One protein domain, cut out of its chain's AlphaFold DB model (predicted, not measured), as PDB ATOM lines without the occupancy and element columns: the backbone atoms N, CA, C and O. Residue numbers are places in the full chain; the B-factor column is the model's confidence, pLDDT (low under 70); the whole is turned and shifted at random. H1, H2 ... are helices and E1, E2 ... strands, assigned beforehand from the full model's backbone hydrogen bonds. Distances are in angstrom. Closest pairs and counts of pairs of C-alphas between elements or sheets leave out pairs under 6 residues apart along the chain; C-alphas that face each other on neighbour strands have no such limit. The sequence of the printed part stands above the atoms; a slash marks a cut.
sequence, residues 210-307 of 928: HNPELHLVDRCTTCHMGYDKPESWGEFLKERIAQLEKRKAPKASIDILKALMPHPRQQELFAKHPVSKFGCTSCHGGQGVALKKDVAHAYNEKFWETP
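Overview. This is residues 210 to 307 of the 928 residues of the protein "C-type cytochrome" of Armatimonadetes bacterium (UniProt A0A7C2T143). What shape do these atoms make? A helical hairpin of H1 and H2 makes one end of a flat domain, and short helices H3 to H6 with the strand E1, strung on loops, make the rest. E1, H4 and H5 lie toward the other end of the long axis. What is it made of? The 98 printed residues hold one named strand and six named helices, in the order E1, H1, H2, H3, H4, H5, H6; the class is mostly helix, though under half of the residues, 45, are in named elements. How spread out is it? It is only just compact, close to loose, with a radius of gyration of the C-alphas of 14.9 A and spans of 45 by 34 by 16 A.

Along the chain. Where does the first element lie? E1 is residues 216 to 218, 6.3 A long, with C-alpha 216 at (19.000, -21.570, -41.163). Where are the longer helices? H1, residues 231 to 246, begins with C-alpha 231 at (19.807, -17.876, -13.501) and is 22.6 A long. H2, residues 251 to 259, is 12.3 A long. What follows? H3 is residues 266 to 269, 5.4 A, H4 is residues 275 to 278, 4.9 A, and H5 is residues 281 to 284, 4.8 A. H6, residues 293 to 297, is 6.3 A long and ends with C-alpha 297 at (30.656, -13.671, -35.420).

Arrangement. What stands by E1? E1 pairs with no named strand, but its residues 216 to 217 make a short antiparallel pairing with residues 210 to 211. E1 and H4 are near each other, with 6 pairs of C-alphas within 10 A; the closest C-alphas of E1 and H5, those of Asp 218 and Thr 281, are 6.7 A apart. How do H1 and H2 stand? They form a helical hairpin and touch, the closest C-alphas being those of Ile 241 and Ile 254, 6.1 A apart, at a shallow tilt of 8 degrees, opposite ways. Which parts stay away? H3 and H6 touch no helix, and H4 and H5 meet only through their link. What do the helix backbones show? Every O i to N i+4 pair is within hydrogen-bond range in H2 and H6, and 11 of 12 in H1. H3, H4 and H5 are too short for such a pair; the one O i to N i+3 pair is within range in H4, but not in H3 or H5.

Size, cuts and confidence. How far does it reach? The two C-alphas farthest apart, those of Glu 213 and Arg 247, are 47.2 A apart. Is it whole, and which link is long? The printed part has no cut, and the long link is E1 to H1, residues 219 to 230. Where is confidence low? The model's pLDDT is under 70 at residues 212 to 214, against a mean of 88.3 over the printed part.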
ATOM      1  N   HIS A 210      19.051 -26.862 -37.125       83.06
ATOM      2  CA  HIS A 210      18.711 -26.767 -38.534       83.06
ATOM      3  C   HIS A 210      17.233 -26.420 -38.644       83.06
ATOM      4  O   HIS A 210      16.388 -27.164 -38.155       83.06
ATOM      5  N   ASN A 211      16.936 -25.285 -39.270       75.88
ATOM      6  CA  ASN A 211      15.576 -24.887 -39.580       75.88
ATOM      7  C   ASN A 211      15.459 -24.632 -41.093       75.88
ATOM      8  O   ASN A 211      15.909 -23.584 -41.566       75.88
ATOM      9  N   PRO A 212      14.846 -25.556 -41.855       68.62
ATOM     10  CA  PRO A 212      14.678 -25.393 -43.294       68.62
ATOM     11  C   PRO A 212      13.707 -24.260 -43.657       68.62
ATOM     12  O   PRO A 212      13.901 -23.625 -44.687       68.62
ATOM     13  N   GLU A 213      12.720 -23.962 -42.805       66.50
ATOM     14  CA  GLU A 213      11.746 -22.877 -42.999       66.50
ATOM     15  C   GLU A 213      12.402 -21.492 -42.944       66.50
ATOM     16  O   GLU A 213      12.017 -20.582 -43.672       66.50
ATOM     17  N   LEU A 214      13.421 -21.334 -42.096       68.19
ATOM     18  CA  LEU A 214      14.215 -20.105 -41.990       68.19
ATOM     19  C   LEU A 214      15.475 -20.131 -42.871       68.19
ATOM     20  O   LEU A 214      16.287 -19.208 -42.785       68.19
ATOM     21  N   HIS A 215      15.675 -21.195 -43.659       72.56
ATOM     22  CA  HIS A 215      16.926 -21.484 -44.372       72.56
ATOM     23  C   HIS A 215      18.167 -21.330 -43.474       72.56
ATOM     24  O   HIS A 215      19.191 -20.763 -43.862       72.56
ATOM     25  N   LEU A 216      18.056 -21.822 -42.239       78.44
ATOM     26  CA  LEU A 216      19.000 -21.570 -41.163       78.44
ATOM     27  C   LEU A 216      19.740 -22.845 -40.763       78.44
ATOM     28  O   LEU A 216      19.132 -23.851 -40.397       78.44
ATOM     29  N   VAL A 217      21.068 -22.764 -40.735       88.06
ATOM     30  CA  VAL A 217      21.931 -23.726 -40.042       88.06
ATOM     31  C   VAL A 217      22.748 -22.955 -39.017       88.06
ATOM     32  O   VAL A 217      23.503 -22.049 -39.370       88.06
ATOM     33  N   ASP A 218      22.607 -23.323 -37.749       91.75
ATOM     34  CA  ASP A 218      23.183 -22.600 -36.624       91.75
ATOM     35  C   ASP A 218      23.909 -23.551 -35.672       91.75
ATOM     36  O   ASP A 218      23.344 -24.518 -35.169       91.75
ATOM     37  N   ARG A 219      25.190 -23.288 -35.434       94.50
ATOM     38  CA  ARG A 219      26.072 -24.064 -34.561       94.50
ATOM     39  C   ARG A 219      26.559 -23.247 -33.370       94.50
ATOM     40  O   ARG A 219      27.459 -23.699 -32.662       94.50
ATOM     41  N   CYS A 220      25.976 -22.074 -33.104       94.69
ATOM     42  CA  CYS A 220      26.388 -21.193 -32.009       94.69
ATOM     43  C   CYS A 220      26.290 -21.892 -30.646       94.69
ATOM     44  O   CYS A 220      27.144 -21.689 -29.781       94.69
ATOM     45  N   THR A 221      25.314 -22.788 -30.475       93.62
ATOM     46  CA  THR A 221      25.158 -23.602 -29.261       93.62
ATOM     47  C   THR A 221      26.322 -24.563 -29.026       93.62
ATOM     48  O   THR A 221      26.476 -25.040 -27.910       93.62
ATOM     49  N   THR A 222      27.210 -24.786 -30.005       92.88
ATOM     50  CA  THR A 222      28.459 -25.534 -29.801       92.88
ATOM     51  C   THR A 222      29.368 -24.835 -28.788       92.88
ATOM     52  O   THR A 222      29.931 -25.503 -27.924       92.88
ATOM     53  N   CYS A 223      29.490 -23.506 -28.861       93.88
ATOM     54  CA  CYS A 223      30.310 -22.713 -27.935       93.88
ATOM     55  C   CYS A 223      29.481 -22.111 -26.793       93.88
ATOM     56  O   CYS A 223      29.975 -21.995 -25.674       93.88
ATOM     57  N   HIS A 224      28.221 -21.762 -27.057       94.25
ATOM     58  CA  HIS A 224      27.317 -21.088 -26.122       94.25
ATOM     59  C   HIS A 224      26.397 -22.062 -25.380       94.25
ATOM     60  O   HIS A 224      25.206 -21.816 -25.248       94.25
ATOM     61  N   MET A 225      26.935 -23.180 -24.889       90.88
ATOM     62  CA  MET A 225      26.162 -24.288 -24.298       90.88
ATOM     63  C   MET A 225      25.296 -23.900 -23.087       90.88
ATOM     64  O   MET A 225      24.370 -24.627 -22.746       90.88
ATOM     65  N   GLY A 226      25.612 -22.792 -22.410       90.31
ATOM     66  CA  GLY A 226      24.887 -22.350 -21.219       90.31
ATOM     67  C   GLY A 226      23.656 -21.484 -21.490       90.31
ATOM     68  O   GLY A 226      22.992 -21.099 -20.537       90.31
ATOM     69  N   TYR A 227      23.346 -21.184 -22.756       90.88
ATOM     70  CA  TYR A 227      22.296 -20.238 -23.155       90.88
ATOM     71  C   TYR A 227      20.902 -20.533 -22.569       90.88
ATOM     72  O   TYR A 227      20.141 -19.597 -22.331       90.88
ATOM     73  N   ASP A 228      20.572 -21.809 -22.347       86.94
ATOM     74  CA  ASP A 228      19.277 -22.290 -21.849       86.94
ATOM     75  C   ASP A 228      19.268 -22.604 -20.345       86.94
ATOM     76  O   ASP A 228      18.281 -23.140 -19.826       86.94
ATOM     77  N   LYS A 229      20.363 -22.306 -19.638       88.38
ATOM     78  CA  LYS A 229      20.507 -22.611 -18.215       88.38
ATOM     79  C   LYS A 229      19.795 -21.597 -17.325       88.38
ATOM     80  O   LYS A 229      19.693 -20.429 -17.688       88.38
ATOM     81  N   PRO A 230      19.332 -22.024 -16.135       85.38
ATOM     82  CA  PRO A 230      18.672 -21.127 -15.193       85.38
ATOM     83  C   PRO A 230      19.619 -20.037 -14.677       85.38
ATOM     84  O   PRO A 230      20.841 -20.153 -14.754       85.38
ATOM     85  N   GLU A 231      19.052 -18.995 -14.074       88.50
ATOM     86  CA  GLU A 231      19.807 -17.876 -13.501       88.50
ATOM     87  C   GLU A 231      20.855 -18.319 -12.464       88.50
ATOM     88  O   GLU A 231      21.967 -17.795 -12.452       88.50
ATOM     89  N   SER A 232      20.566 -19.365 -11.684       87.69
ATOM     90  CA  SER A 232      21.502 -19.968 -10.723       87.69
ATOM     91  C   SER A 232      22.803 -20.474 -11.363       87.69
ATOM     92  O   SER A 232      23.864 -20.402 -10.745       87.69
ATOM     93  N   TRP A 233      22.765 -20.940 -12.616       91.12
ATOM     94  CA  TRP A 233      23.976 -21.256 -13.382       91.12
ATOM     95  C   TRP A 233      24.770 -19.988 -13.726       91.12
ATOM     96  O   TRP A 233      25.999 -19.984 -13.668       91.12
ATOM     97  N   GLY A 234      24.071 -18.899 -14.052       93.62
ATOM     98  CA  GLY A 234      24.676 -17.589 -14.272       93.62
ATOM     99  C   GLY A 234      25.406 -17.071 -13.033       93.62
ATOM    100  O   GLY A 234      26.554 -16.646 -13.151       93.62
ATOM    101  N   GLU A 235      24.795 -17.168 -11.852       94.25
ATOM    102  CA  GLU A 235      25.438 -16.794 -10.581       94.25
ATOM    103  C   GLU A 235      26.676 -17.650 -10.292       94.25
ATOM    104  O   GLU A 235      27.759 -17.119 -10.033       94.25
ATOM    105  N   PHE A 236      26.569 -18.967 -10.480       94.44
ATOM    106  CA  PHE A 236      27.702 -19.887 -10.364       94.44
ATOM    107  C   PHE A 236      28.881 -19.512 -11.284       94.44
ATOM    108  O   PHE A 236      30.052 -19.633 -10.906       94.44
ATOM    109  N   LEU A 237      28.602 -19.037 -12.503       96.38
ATOM    110  CA  LEU A 237      29.640 -18.555 -13.416       96.38
ATOM    111  C   LEU A 237      30.201 -17.190 -13.005       96.38
ATOM    112  O   LEU A 237      31.417 -17.004 -13.094       96.38
ATOM    113  N   LYS A 238      29.367 -16.255 -12.535       96.56
ATOM    114  CA  LYS A 238      29.807 -14.931 -12.057       96.56
ATOM    115  C   LYS A 238      30.808 -15.054 -10.912       96.56
ATOM    116  O   LYS A 238      31.852 -14.407 -10.956       96.56
ATOM    117  N   GLU A 239      30.551 -15.934  -9.944       95.50
ATOM    118  CA  GLU A 239      31.480 -16.199  -8.839       95.50
ATOM    119  C   GLU A 239      32.849 -16.671  -9.344       95.50
ATOM    120  O   GLU A 239      33.897 -16.170  -8.925       95.50
ATOM    121  N   ARG A 240      32.860 -17.601 -10.304       94.81
ATOM    122  CA  ARG A 240      34.100 -18.108 -10.908       94.81
ATOM    123  C   ARG A 240      34.823 -17.041 -11.710       94.81
ATOM    124  O   ARG A 240      36.043 -16.950 -11.614       94.81
ATOM    125  N   ILE A 241      34.097 -16.235 -12.481       96.00
ATOM    126  CA  ILE A 241      34.666 -15.106 -13.222       96.00
ATOM    127  C   ILE A 241      35.333 -14.134 -12.246       96.00
ATOM    128  O   ILE A 241      36.502 -13.811 -12.442       96.00
ATOM    129  N   ALA A 242      34.665 -13.761 -11.152       96.44
ATOM    130  CA  ALA A 242      35.235 -12.882 -10.133       96.44
ATOM    131  C   ALA A 242      36.512 -13.473  -9.505       96.44
ATOM    132  O   ALA A 242      37.503 -12.768  -9.304       96.44
ATOM    133  N   GLN A 243      36.540 -14.787  -9.251       95.06
ATOM    134  CA  GLN A 243      37.746 -15.481  -8.784       95.06
ATOM    135  C   GLN A 243      38.877 -15.454  -9.826       95.06
ATOM    136  O   GLN A 243      40.037 -15.237  -9.466       95.06
ATOM    137  N   LEU A 244      38.559 -15.659 -11.112       94.38
ATOM    138  CA  LEU A 244      39.517 -15.565 -12.220       94.38
ATOM    139  C   LEU A 244      40.095 -14.153 -12.361       94.38
ATOM    140  O   LEU A 244      41.303 -14.004 -12.550       94.38
ATOM    141  N   GLU A 245      39.253 -13.130 -12.253       94.38
ATOM    142  CA  GLU A 245      39.649 -11.724 -12.345       94.38
ATOM    143  C   GLU A 245      40.532 -11.326 -11.159       94.38
ATOM    144  O   GLU A 245      41.615 -10.773 -11.356       94.38
ATOM    145  N   LYS A 246      40.152 -11.716  -9.933       95.50
ATOM    146  CA  LYS A 246      40.941 -11.467  -8.714       95.50
ATOM    147  C   LYS A 246      42.354 -12.045  -8.806       95.50
ATOM    148  O   LYS A 246      43.306 -11.416  -8.351       95.50
ATOM    149  N   ARG A 247      42.507 -13.225  -9.416       95.81
ATOM    150  CA  ARG A 247      43.815 -13.875  -9.618       95.81
ATOM    151  C   ARG A 247      44.523 -13.477 -10.919       95.81
ATOM    152  O   ARG A 247      45.533 -14.090 -11.249       95.81
ATOM    153  N   LYS A 248      44.000 -12.492 -11.663       94.50
ATOM    154  CA  LYS A 248      44.542 -12.021 -12.953       94.50
ATOM    155  C   LYS A 248      44.751 -13.157 -13.968       94.50
ATOM    156  O   LYS A 248      45.775 -13.224 -14.646       94.50
ATOM    157  N   ALA A 249      43.789 -14.076 -14.050       93.25
ATOM    158  CA  ALA A 249      43.834 -15.182 -15.002       93.25
ATOM    159  C   ALA A 249      43.825 -14.684 -16.467       93.25
ATOM    160  O   ALA A 249      43.356 -13.575 -16.737       93.25
ATOM    161  N   PRO A 250      44.290 -15.499 -17.436       94.00
ATOM    162  CA  PRO A 250      44.277 -15.125 -18.848       94.00
ATOM    163  C   PRO A 250      42.879 -14.742 -19.344       94.00
ATOM    164  O   PRO A 250      41.898 -15.442 -19.072       94.00
ATOM    165  N   LYS A 251      42.796 -13.679 -20.155       91.44
ATOM    166  CA  LYS A 251      41.533 -13.181 -20.729       91.44
ATOM    167  C   LYS A 251      40.747 -14.272 -21.462       91.44
ATOM    168  O   LYS A 251      39.539 -14.355 -21.300       91.44
ATOM    169  N   ALA A 252      41.431 -15.156 -22.192       88.62
ATOM    170  CA  ALA A 252      40.799 -16.267 -22.902       88.62
ATOM    171  C   ALA A 252      39.994 -17.200 -21.974       88.62
ATOM    172  O   ALA A 252      38.922 -17.664 -22.352       88.62
ATOM    173  N   SER A 253      40.467 -17.441 -20.745       90.62
ATOM    174  CA  SER A 253      39.745 -18.264 -19.767       90.62
ATOM    175  C   SER A 253      38.479 -17.568 -19.262       90.62
ATOM    176  O   SER A 253      37.455 -18.220 -19.081       90.62
ATOM    177  N   ILE A 254      38.536 -16.248 -19.067       93.50
ATOM    178  CA  ILE A 254      37.377 -15.434 -18.675       93.50
ATOM    179  C   ILE A 254      36.361 -15.364 -19.827       93.50
ATOM    180  O   ILE A 254      35.164 -15.519 -19.598       93.50
ATOM    181  N   ASP A 255      36.829 -15.186 -21.063       91.94
ATOM    182  CA  ASP A 255      35.986 -15.117 -22.261       91.94
ATOM    183  C   ASP A 255      35.207 -16.421 -22.496       91.94
ATOM    184  O   ASP A 255      34.036 -16.366 -22.874       91.94
ATOM    185  N   ILE A 256      35.812 -17.587 -22.222       94.12
ATOM    186  CA  ILE A 256      35.103 -18.877 -22.272       94.12
ATOM    187  C   ILE A 256      33.949 -18.891 -21.267       94.12
ATOM    188  O   ILE A 256      32.832 -19.223 -21.650       94.12
ATOM    189  N   LEU A 257      34.172 -18.492 -20.008       95.69
ATOM    190  CA  LEU A 257      33.090 -18.457 -19.014       95.69
ATOM    191  C   LEU A 257      31.982 -17.477 -19.409       95.69
ATOM    192  O   LEU A 257      30.807 -17.804 -19.279       95.69
ATOM    193  N   LYS A 258      32.343 -16.309 -19.954       94.44
ATOM    194  CA  LYS A 258      31.376 -15.322 -20.457       94.44
ATOM    195  C   LYS A 258      30.522 -15.878 -21.600       94.44
ATOM    196  O   LYS A 258      29.334 -15.584 -21.656       94.44
ATOM    197  N   ALA A 259      31.090 -16.710 -22.475       93.88
ATOM    198  CA  ALA A 259      30.342 -17.363 -23.550       93.88
ATOM    199  C   ALA A 259      29.344 -18.425 -23.047       93.88
ATOM    200  O   ALA A 259      28.378 -18.724 -23.745       93.88
ATOM    201  N   LEU A 260      29.558 -18.973 -21.846       95.75
ATOM    202  CA  LEU A 260      28.700 -19.986 -21.219       95.75
ATOM    203  C   LEU A 260      27.596 -19.393 -20.334       95.75
ATOM    204  O   LEU A 260      26.891 -20.146 -19.662       95.75
ATOM    205  N   MET A 261      27.452 -18.068 -20.306       95.25
ATOM    206  CA  MET A 261      26.386 -17.408 -19.556       95.25
ATOM    207  C   MET A 261      25.000 -17.764 -20.117       95.25
ATOM    208  O   MET A 261      24.864 -17.968 -21.329       95.25
ATOM    209  N   PRO A 262      23.967 -17.812 -19.257       92.44
ATOM    210  CA  PRO A 262      22.596 -17.991 -19.709       92.44
ATOM    211  C   PRO A 262      22.083 -16.758 -20.446       92.44
ATOM    212  O   PRO A 262      22.595 -15.645 -20.283       92.44
ATOM    213  N   HIS A 263      21.053 -16.951 -21.268       91.44
ATOM    214  CA  HIS A 263      20.440 -15.847 -21.987       91.44
ATOM    215  C   HIS A 263      19.712 -14.903 -21.004       91.44
ATOM    216  O   HIS A 263      18.843 -15.353 -20.256       91.44
ATOM    217  N   PRO A 264      19.974 -13.580 -21.029       86.88
ATOM    218  CA  PRO A 264      19.495 -12.647 -20.000       86.88
ATOM    219  C   PRO A 264      17.968 -12.491 -19.947       86.88
ATOM    220  O   PRO A 264      17.427 -12.017 -18.958       86.88
ATOM    221  N   ARG A 265      17.264 -12.858 -21.024       83.50
ATOM    222  CA  ARG A 265      15.797 -12.759 -21.145       83.50
ATOM    223  C   ARG A 265      15.156 -14.078 -21.568       83.50
ATOM    224  O   ARG A 265      14.254 -14.096 -22.399       83.50
ATOM    225  N   GLN A 266      15.674 -15.192 -21.054       83.06
ATOM    226  CA  GLN A 266      15.216 -16.536 -21.418       83.06
ATOM    227  C   GLN A 266      13.700 -16.717 -21.238       83.06
ATOM    228  O   GLN A 266      13.027 -17.138 -22.173       83.06
ATOM    229  N   GLN A 267      13.155 -16.361 -20.072       78.50
ATOM    230  CA  GLN A 267      11.733 -16.573 -19.767       78.50
ATOM    231  C   GLN A 267      10.804 -15.764 -20.684       78.50
ATOM    232  O   GLN A 267       9.746 -16.241 -21.079       78.50
ATOM    233  N   GLU A 268      11.215 -14.553 -21.058       80.62
ATOM    234  CA  GLU A 268      10.409 -13.665 -21.893       80.62
ATOM    235  C   GLU A 268      10.511 -14.012 -23.384       80.62
ATOM    236  O   GLU A 268       9.500 -14.015 -24.092       80.62
ATOM    237  N   LEU A 269      11.726 -14.298 -23.868       82.19
ATOM    238  CA  LEU A 269      11.974 -14.509 -25.291       82.19
ATOM    239  C   LEU A 269      11.827 -15.970 -25.700       82.19
ATOM    240  O   LEU A 269      11.137 -16.224 -26.680       82.19
ATOM    241  N   PHE A 270      12.405 -16.934 -24.973       82.81
ATOM    242  CA  PHE A 270      12.426 -18.336 -25.425       82.81
ATOM    243  C   PHE A 270      11.071 -19.026 -25.291       82.81
ATOM    244  O   PHE A 270      10.792 -19.951 -26.049       82.81
ATOM    245  N   ALA A 271      10.198 -18.540 -24.404       75.06
ATOM    246  CA  ALA A 271       8.810 -18.994 -24.339       75.06
ATOM    247  C   ALA A 271       8.046 -18.723 -25.650       75.06
ATOM    248  O   ALA A 271       7.160 -19.489 -26.021       75.06
ATOM    249  N   LYS A 272       8.398 -17.643 -26.363       76.44
ATOM    250  CA  LYS A 272       7.780 -17.247 -27.641       76.44
ATOM    251  C   LYS A 272       8.630 -17.627 -28.859       76.44
ATOM    252  O   LYS A 272       8.089 -17.904 -29.922       76.44
ATOM    253  N   HIS A 273       9.948 -17.650 -28.690       82.44
ATOM    254  CA  HIS A 273      10.958 -17.894 -29.717       82.44
ATOM    255  C   HIS A 273      11.945 -18.963 -29.224       82.44
ATOM    256  O   HIS A 273      13.074 -18.640 -28.846       82.44
ATOM    257  N   PRO A 274      11.542 -20.244 -29.168       82.56
ATOM    258  CA  PRO A 274      12.435 -21.309 -28.730       82.56
ATOM    259  C   PRO A 274      13.663 -21.389 -29.647       82.56
ATOM    260  O   PRO A 274      13.538 -21.584 -30.856       82.56
ATOM    261  N   VAL A 275      14.865 -21.266 -29.074       83.56
ATOM    262  CA  VAL A 275      16.135 -21.261 -29.831       83.56
ATOM    263  C   VAL A 275      16.327 -22.543 -30.633       83.56
ATOM    264  O   VAL A 275      16.845 -22.487 -31.741       83.56
ATOM    265  N   SER A 276      15.841 -23.683 -30.135       78.94
ATOM    266  CA  SER A 276      15.861 -24.953 -30.871       78.94
ATOM    267  C   SER A 276      15.155 -24.886 -32.228       78.94
ATOM    268  O   SER A 276      15.454 -25.694 -33.097       78.94
ATOM    269  N   LYS A 277      14.250 -23.917 -32.421       77.75
ATOM    270  CA  LYS A 277      13.575 -23.664 -33.694       77.75
ATOM    271  C   LYS A 277      14.159 -22.464 -34.431       77.75
ATOM    272  O   LYS A 277      14.347 -22.525 -35.637       77.75
ATOM    273  N   PHE A 278      14.434 -21.364 -33.737       81.00
ATOM    274  CA  PHE A 278      14.827 -20.108 -34.386       81.00
ATOM    275  C   PHE A 278      16.334 -19.954 -34.609       81.00
ATOM    276  O   PHE A 278      16.734 -19.072 -35.365       81.00
ATOM    277  N   GLY A 279      17.171 -20.754 -33.947       87.31
ATOM    278  CA  GLY A 279      18.617 -20.534 -33.876       87.31
ATOM    279  C   GLY A 279      18.996 -19.199 -33.216       87.31
ATOM    280  O   GLY A 279      18.143 -18.406 -32.819       87.31
ATOM    281  N   CYS A 280      20.297 -18.939 -33.090       91.19
ATOM    282  CA  CYS A 280      20.830 -17.705 -32.506       91.19
ATOM    283  C   CYS A 280      20.977 -16.600 -33.564       91.19
ATOM    284  O   CYS A 280      20.682 -15.429 -33.317       91.19
ATOM    285  N   THR A 281      21.421 -16.971 -34.762       90.62
ATOM    286  CA  THR A 281      21.758 -16.063 -35.867       90.62
ATOM    287  C   THR A 281      20.544 -15.368 -36.493       90.62
ATOM    288  O   THR A 281      20.685 -14.285 -37.068       90.62
ATOM    289  N   SER A 282      19.332 -15.901 -36.313       85.56
ATOM    290  CA  SER A 282      18.095 -15.200 -36.681       85.56
ATOM    291  C   SER A 282      17.970 -13.864 -35.938       85.56
ATOM    292  O   SER A 282      17.738 -12.833 -36.571       85.56
ATOM    293  N   CYS A 283      18.248 -13.858 -34.632       87.62
ATOM    294  CA  CYS A 283      18.170 -12.679 -33.769       87.62
ATOM    295  C   CYS A 283      19.475 -11.872 -33.763       87.62
ATOM    296  O   CYS A 283      19.453 -10.650 -33.864       87.62
ATOM    297  N   HIS A 284      20.619 -12.551 -33.664       91.88
ATOM    298  CA  HIS A 284      21.911 -11.900 -33.448       91.88
ATOM    299  C   HIS A 284      22.688 -11.602 -34.737       91.88
ATOM    300  O   HIS A 284      23.577 -10.759 -34.707       91.88
ATOM    301  N   GLY A 285      22.373 -12.251 -35.863       90.12
ATOM    302  CA  GLY A 285      23.257 -12.281 -37.035       90.12
ATOM    303  C   GLY A 285      24.471 -13.194 -36.818       90.12
ATOM    304  O   GLY A 285      24.507 -13.964 -35.862       90.12
ATOM    305  N   GLY A 286      25.462 -13.106 -37.701       91.69
ATOM    306  CA  GLY A 286      26.649 -13.964 -37.717       91.69
ATOM    307  C   GLY A 286      26.570 -15.081 -38.761       91.69
ATOM    308  O   GLY A 286      25.616 -15.176 -39.536       91.69
ATOM    309  N   GLN A 287      27.602 -15.919 -38.798       91.69
ATOM    310  CA  GLN A 287      27.723 -17.070 -39.688       91.69
ATOM    311  C   GLN A 287      27.462 -18.365 -38.914       91.69
ATOM    312  O   GLN A 287      28.377 -18.981 -38.365       91.69
ATOM    313  N   GLY A 288      26.202 -18.803 -38.901       90.62
ATOM    314  CA  GLY A 288      25.743 -19.919 -38.064       90.62
ATOM    315  C   GLY A 288      26.444 -21.255 -38.335       90.62
ATOM    316  O   GLY A 288      26.589 -22.064 -37.428       90.62
ATOM    317  N   VAL A 289      26.957 -21.487 -39.545       90.69
ATOM    318  CA  VAL A 289      27.665 -22.734 -39.898       90.69
ATOM    319  C   VAL A 289      29.108 -22.800 -39.390       90.69
ATOM    320  O   VAL A 289      29.706 -23.883 -39.381       90.69
ATOM    321  N   ALA A 290      29.697 -21.666 -39.006       91.56
ATOM    322  CA  ALA A 290      31.102 -21.594 -38.638       91.56
ATOM    323  C   ALA A 290      31.350 -22.061 -37.198       91.56
ATOM    324  O   ALA A 290      30.517 -21.919 -36.308       91.56
ATOM    325  N   LEU A 291      32.539 -22.623 -36.982       89.75
ATOM    326  CA  LEU A 291      32.982 -23.168 -35.696       89.75
ATOM    327  C   LEU A 291      34.221 -22.452 -35.133       89.75
ATOM    328  O   LEU A 291      34.693 -22.797 -34.049       89.75
ATOM    329  N   LYS A 292      34.747 -21.468 -35.874       88.94
ATOM    330  CA  LYS A 292      35.797 -20.546 -35.427       88.94
ATOM    331  C   LYS A 292      35.155 -19.257 -34.943       88.94
ATOM    332  O   LYS A 292      34.190 -18.793 -35.551       88.94
ATOM    333  N   LYS A 293      35.652 -18.701 -33.838       88.06
ATOM    334  CA  LYS A 293      34.989 -17.583 -33.138       88.06
ATOM    335  C   LYS A 293      34.888 -16.328 -34.008       88.06
ATOM    336  O   LYS A 293      33.878 -15.631 -33.970       88.06
ATOM    337  N   ASP A 294      35.953 -16.007 -34.725       86.62
ATOM    338  CA  ASP A 294      36.050 -14.845 -35.609       86.62
ATOM    339  C   ASP A 294      35.106 -14.957 -36.812       86.62
ATOM    340  O   ASP A 294      34.337 -14.027 -37.063       86.62
ATOM    341  N   VAL A 295      35.085 -16.120 -37.468       90.25
ATOM    342  CA  VAL A 295      34.216 -16.401 -38.618       90.25
ATOM    343  C   VAL A 295      32.747 -16.478 -38.192       90.25
ATOM    344  O   VAL A 295      31.892 -15.888 -38.836       90.25
ATOM    345  N   ALA A 296      32.434 -17.146 -37.075       92.00
ATOM    346  CA  ALA A 296      31.057 -17.295 -36.593       92.00
ATOM    347  C   ALA A 296      30.405 -15.956 -36.234       92.00
ATOM    348  O   ALA A 296      29.231 -15.742 -36.530       92.00
ATOM    349  N   HIS A 297      31.158 -15.026 -35.647       92.75
ATOM    350  CA  HIS A 297      30.656 -13.671 -35.420       92.75
ATOM    351  C   HIS A 297      30.746 -12.784 -36.668       92.75
ATOM    352  O   HIS A 297      30.048 -11.775 -36.749       92.75
ATOM    353  N   ALA A 298      31.584 -13.158 -37.636       90.00
ATOM    354  CA  ALA A 298      31.752 -12.508 -38.931       90.00
ATOM    355  C   ALA A 298      32.098 -11.007 -38.852       90.00
ATOM    356  O   ALA A 298      31.847 -10.239 -39.776       90.00
ATOM    357  N   TYR A 299      32.720 -10.571 -37.753       85.31
ATOM    358  CA  TYR A 299      33.049  -9.163 -37.516       85.31
ATOM    359  C   TYR A 299      34.020  -8.568 -38.550       85.31
ATOM    360  O   TYR A 299      33.928  -7.390 -38.892       85.31
ATOM    361  N   ASN A 300      34.951  -9.383 -39.048       85.06
ATOM    362  CA  ASN A 300      35.955  -8.982 -40.037       85.06
ATOM    363  C   ASN A 300      35.781  -9.694 -41.385       85.06
ATOM    364  O   ASN A 300      36.582  -9.487 -42.297       85.06
ATOM    365  N   GLU A 301      34.727 -10.499 -41.518       85.69
ATOM    366  CA  GLU A 301      34.418 -11.222 -42.745       85.69
ATOM    367  C   GLU A 301      33.768 -10.265 -43.739       85.69
ATOM    368  O   GLU A 301      32.578  -9.958 -43.655       85.69
ATOM    369  N   LYS A 302      34.575  -9.762 -44.675       83.88
ATOM    370  CA  LYS A 302      34.158  -8.740 -45.647       83.88
ATOM    371  C   LYS A 302      33.044  -9.213 -46.577       83.88
ATOM    372  O   LYS A 302      32.307  -8.391 -47.087       83.88
ATOM    373  N   PHE A 303      32.946 -10.518 -46.808       82.31
ATOM    374  CA  PHE A 303      32.002 -11.105 -47.762       82.31
ATOM    375  C   PHE A 303      30.787 -11.748 -47.081       82.31
ATOM    376  O   PHE A 303      29.971 -12.382 -47.747       82.31
ATOM    377  N   TRP A 304      30.664 -11.609 -45.756       85.69
ATOM    378  CA  TRP A 304      29.522 -12.120 -45.010       85.69
ATOM    379  C   TRP A 304      28.551 -10.989 -44.670       85.69
ATOM    380  O   TRP A 304      28.745 -10.255 -43.708       85.69
ATOM    381  N   GLU A 305      27.478 -10.869 -45.449       78.31
ATOM    382  CA  GLU A 305      26.560  -9.717 -45.412       78.31
ATOM    383  C   GLU A 305      25.794  -9.540 -44.086       78.31
ATOM    384  O   GLU A 305      25.270  -8.463 -43.811       78.31
ATOM    385  N   THR A 306      25.717 -10.582 -43.249       82.38
ATOM    386  CA  THR A 306      25.003 -10.550 -41.962       82.38
ATOM    387  C   THR A 306      25.948 -10.842 -40.802       82.38
ATOM    388  O   THR A 306      25.858 -11.923 -40.209       82.38
ATOM    389  N   PRO A 307      26.872  -9.926 -40.466       90.62
ATOM    390  CA  PRO A 307      27.714 -10.069 -39.283       90.62
ATOM    391  C   PRO A 307      26.866 -10.116 -38.013       90.62
ATOM    392  O   PRO A 307      25.697  -9.716 -38.006       90.62
TER     393      PRO A 307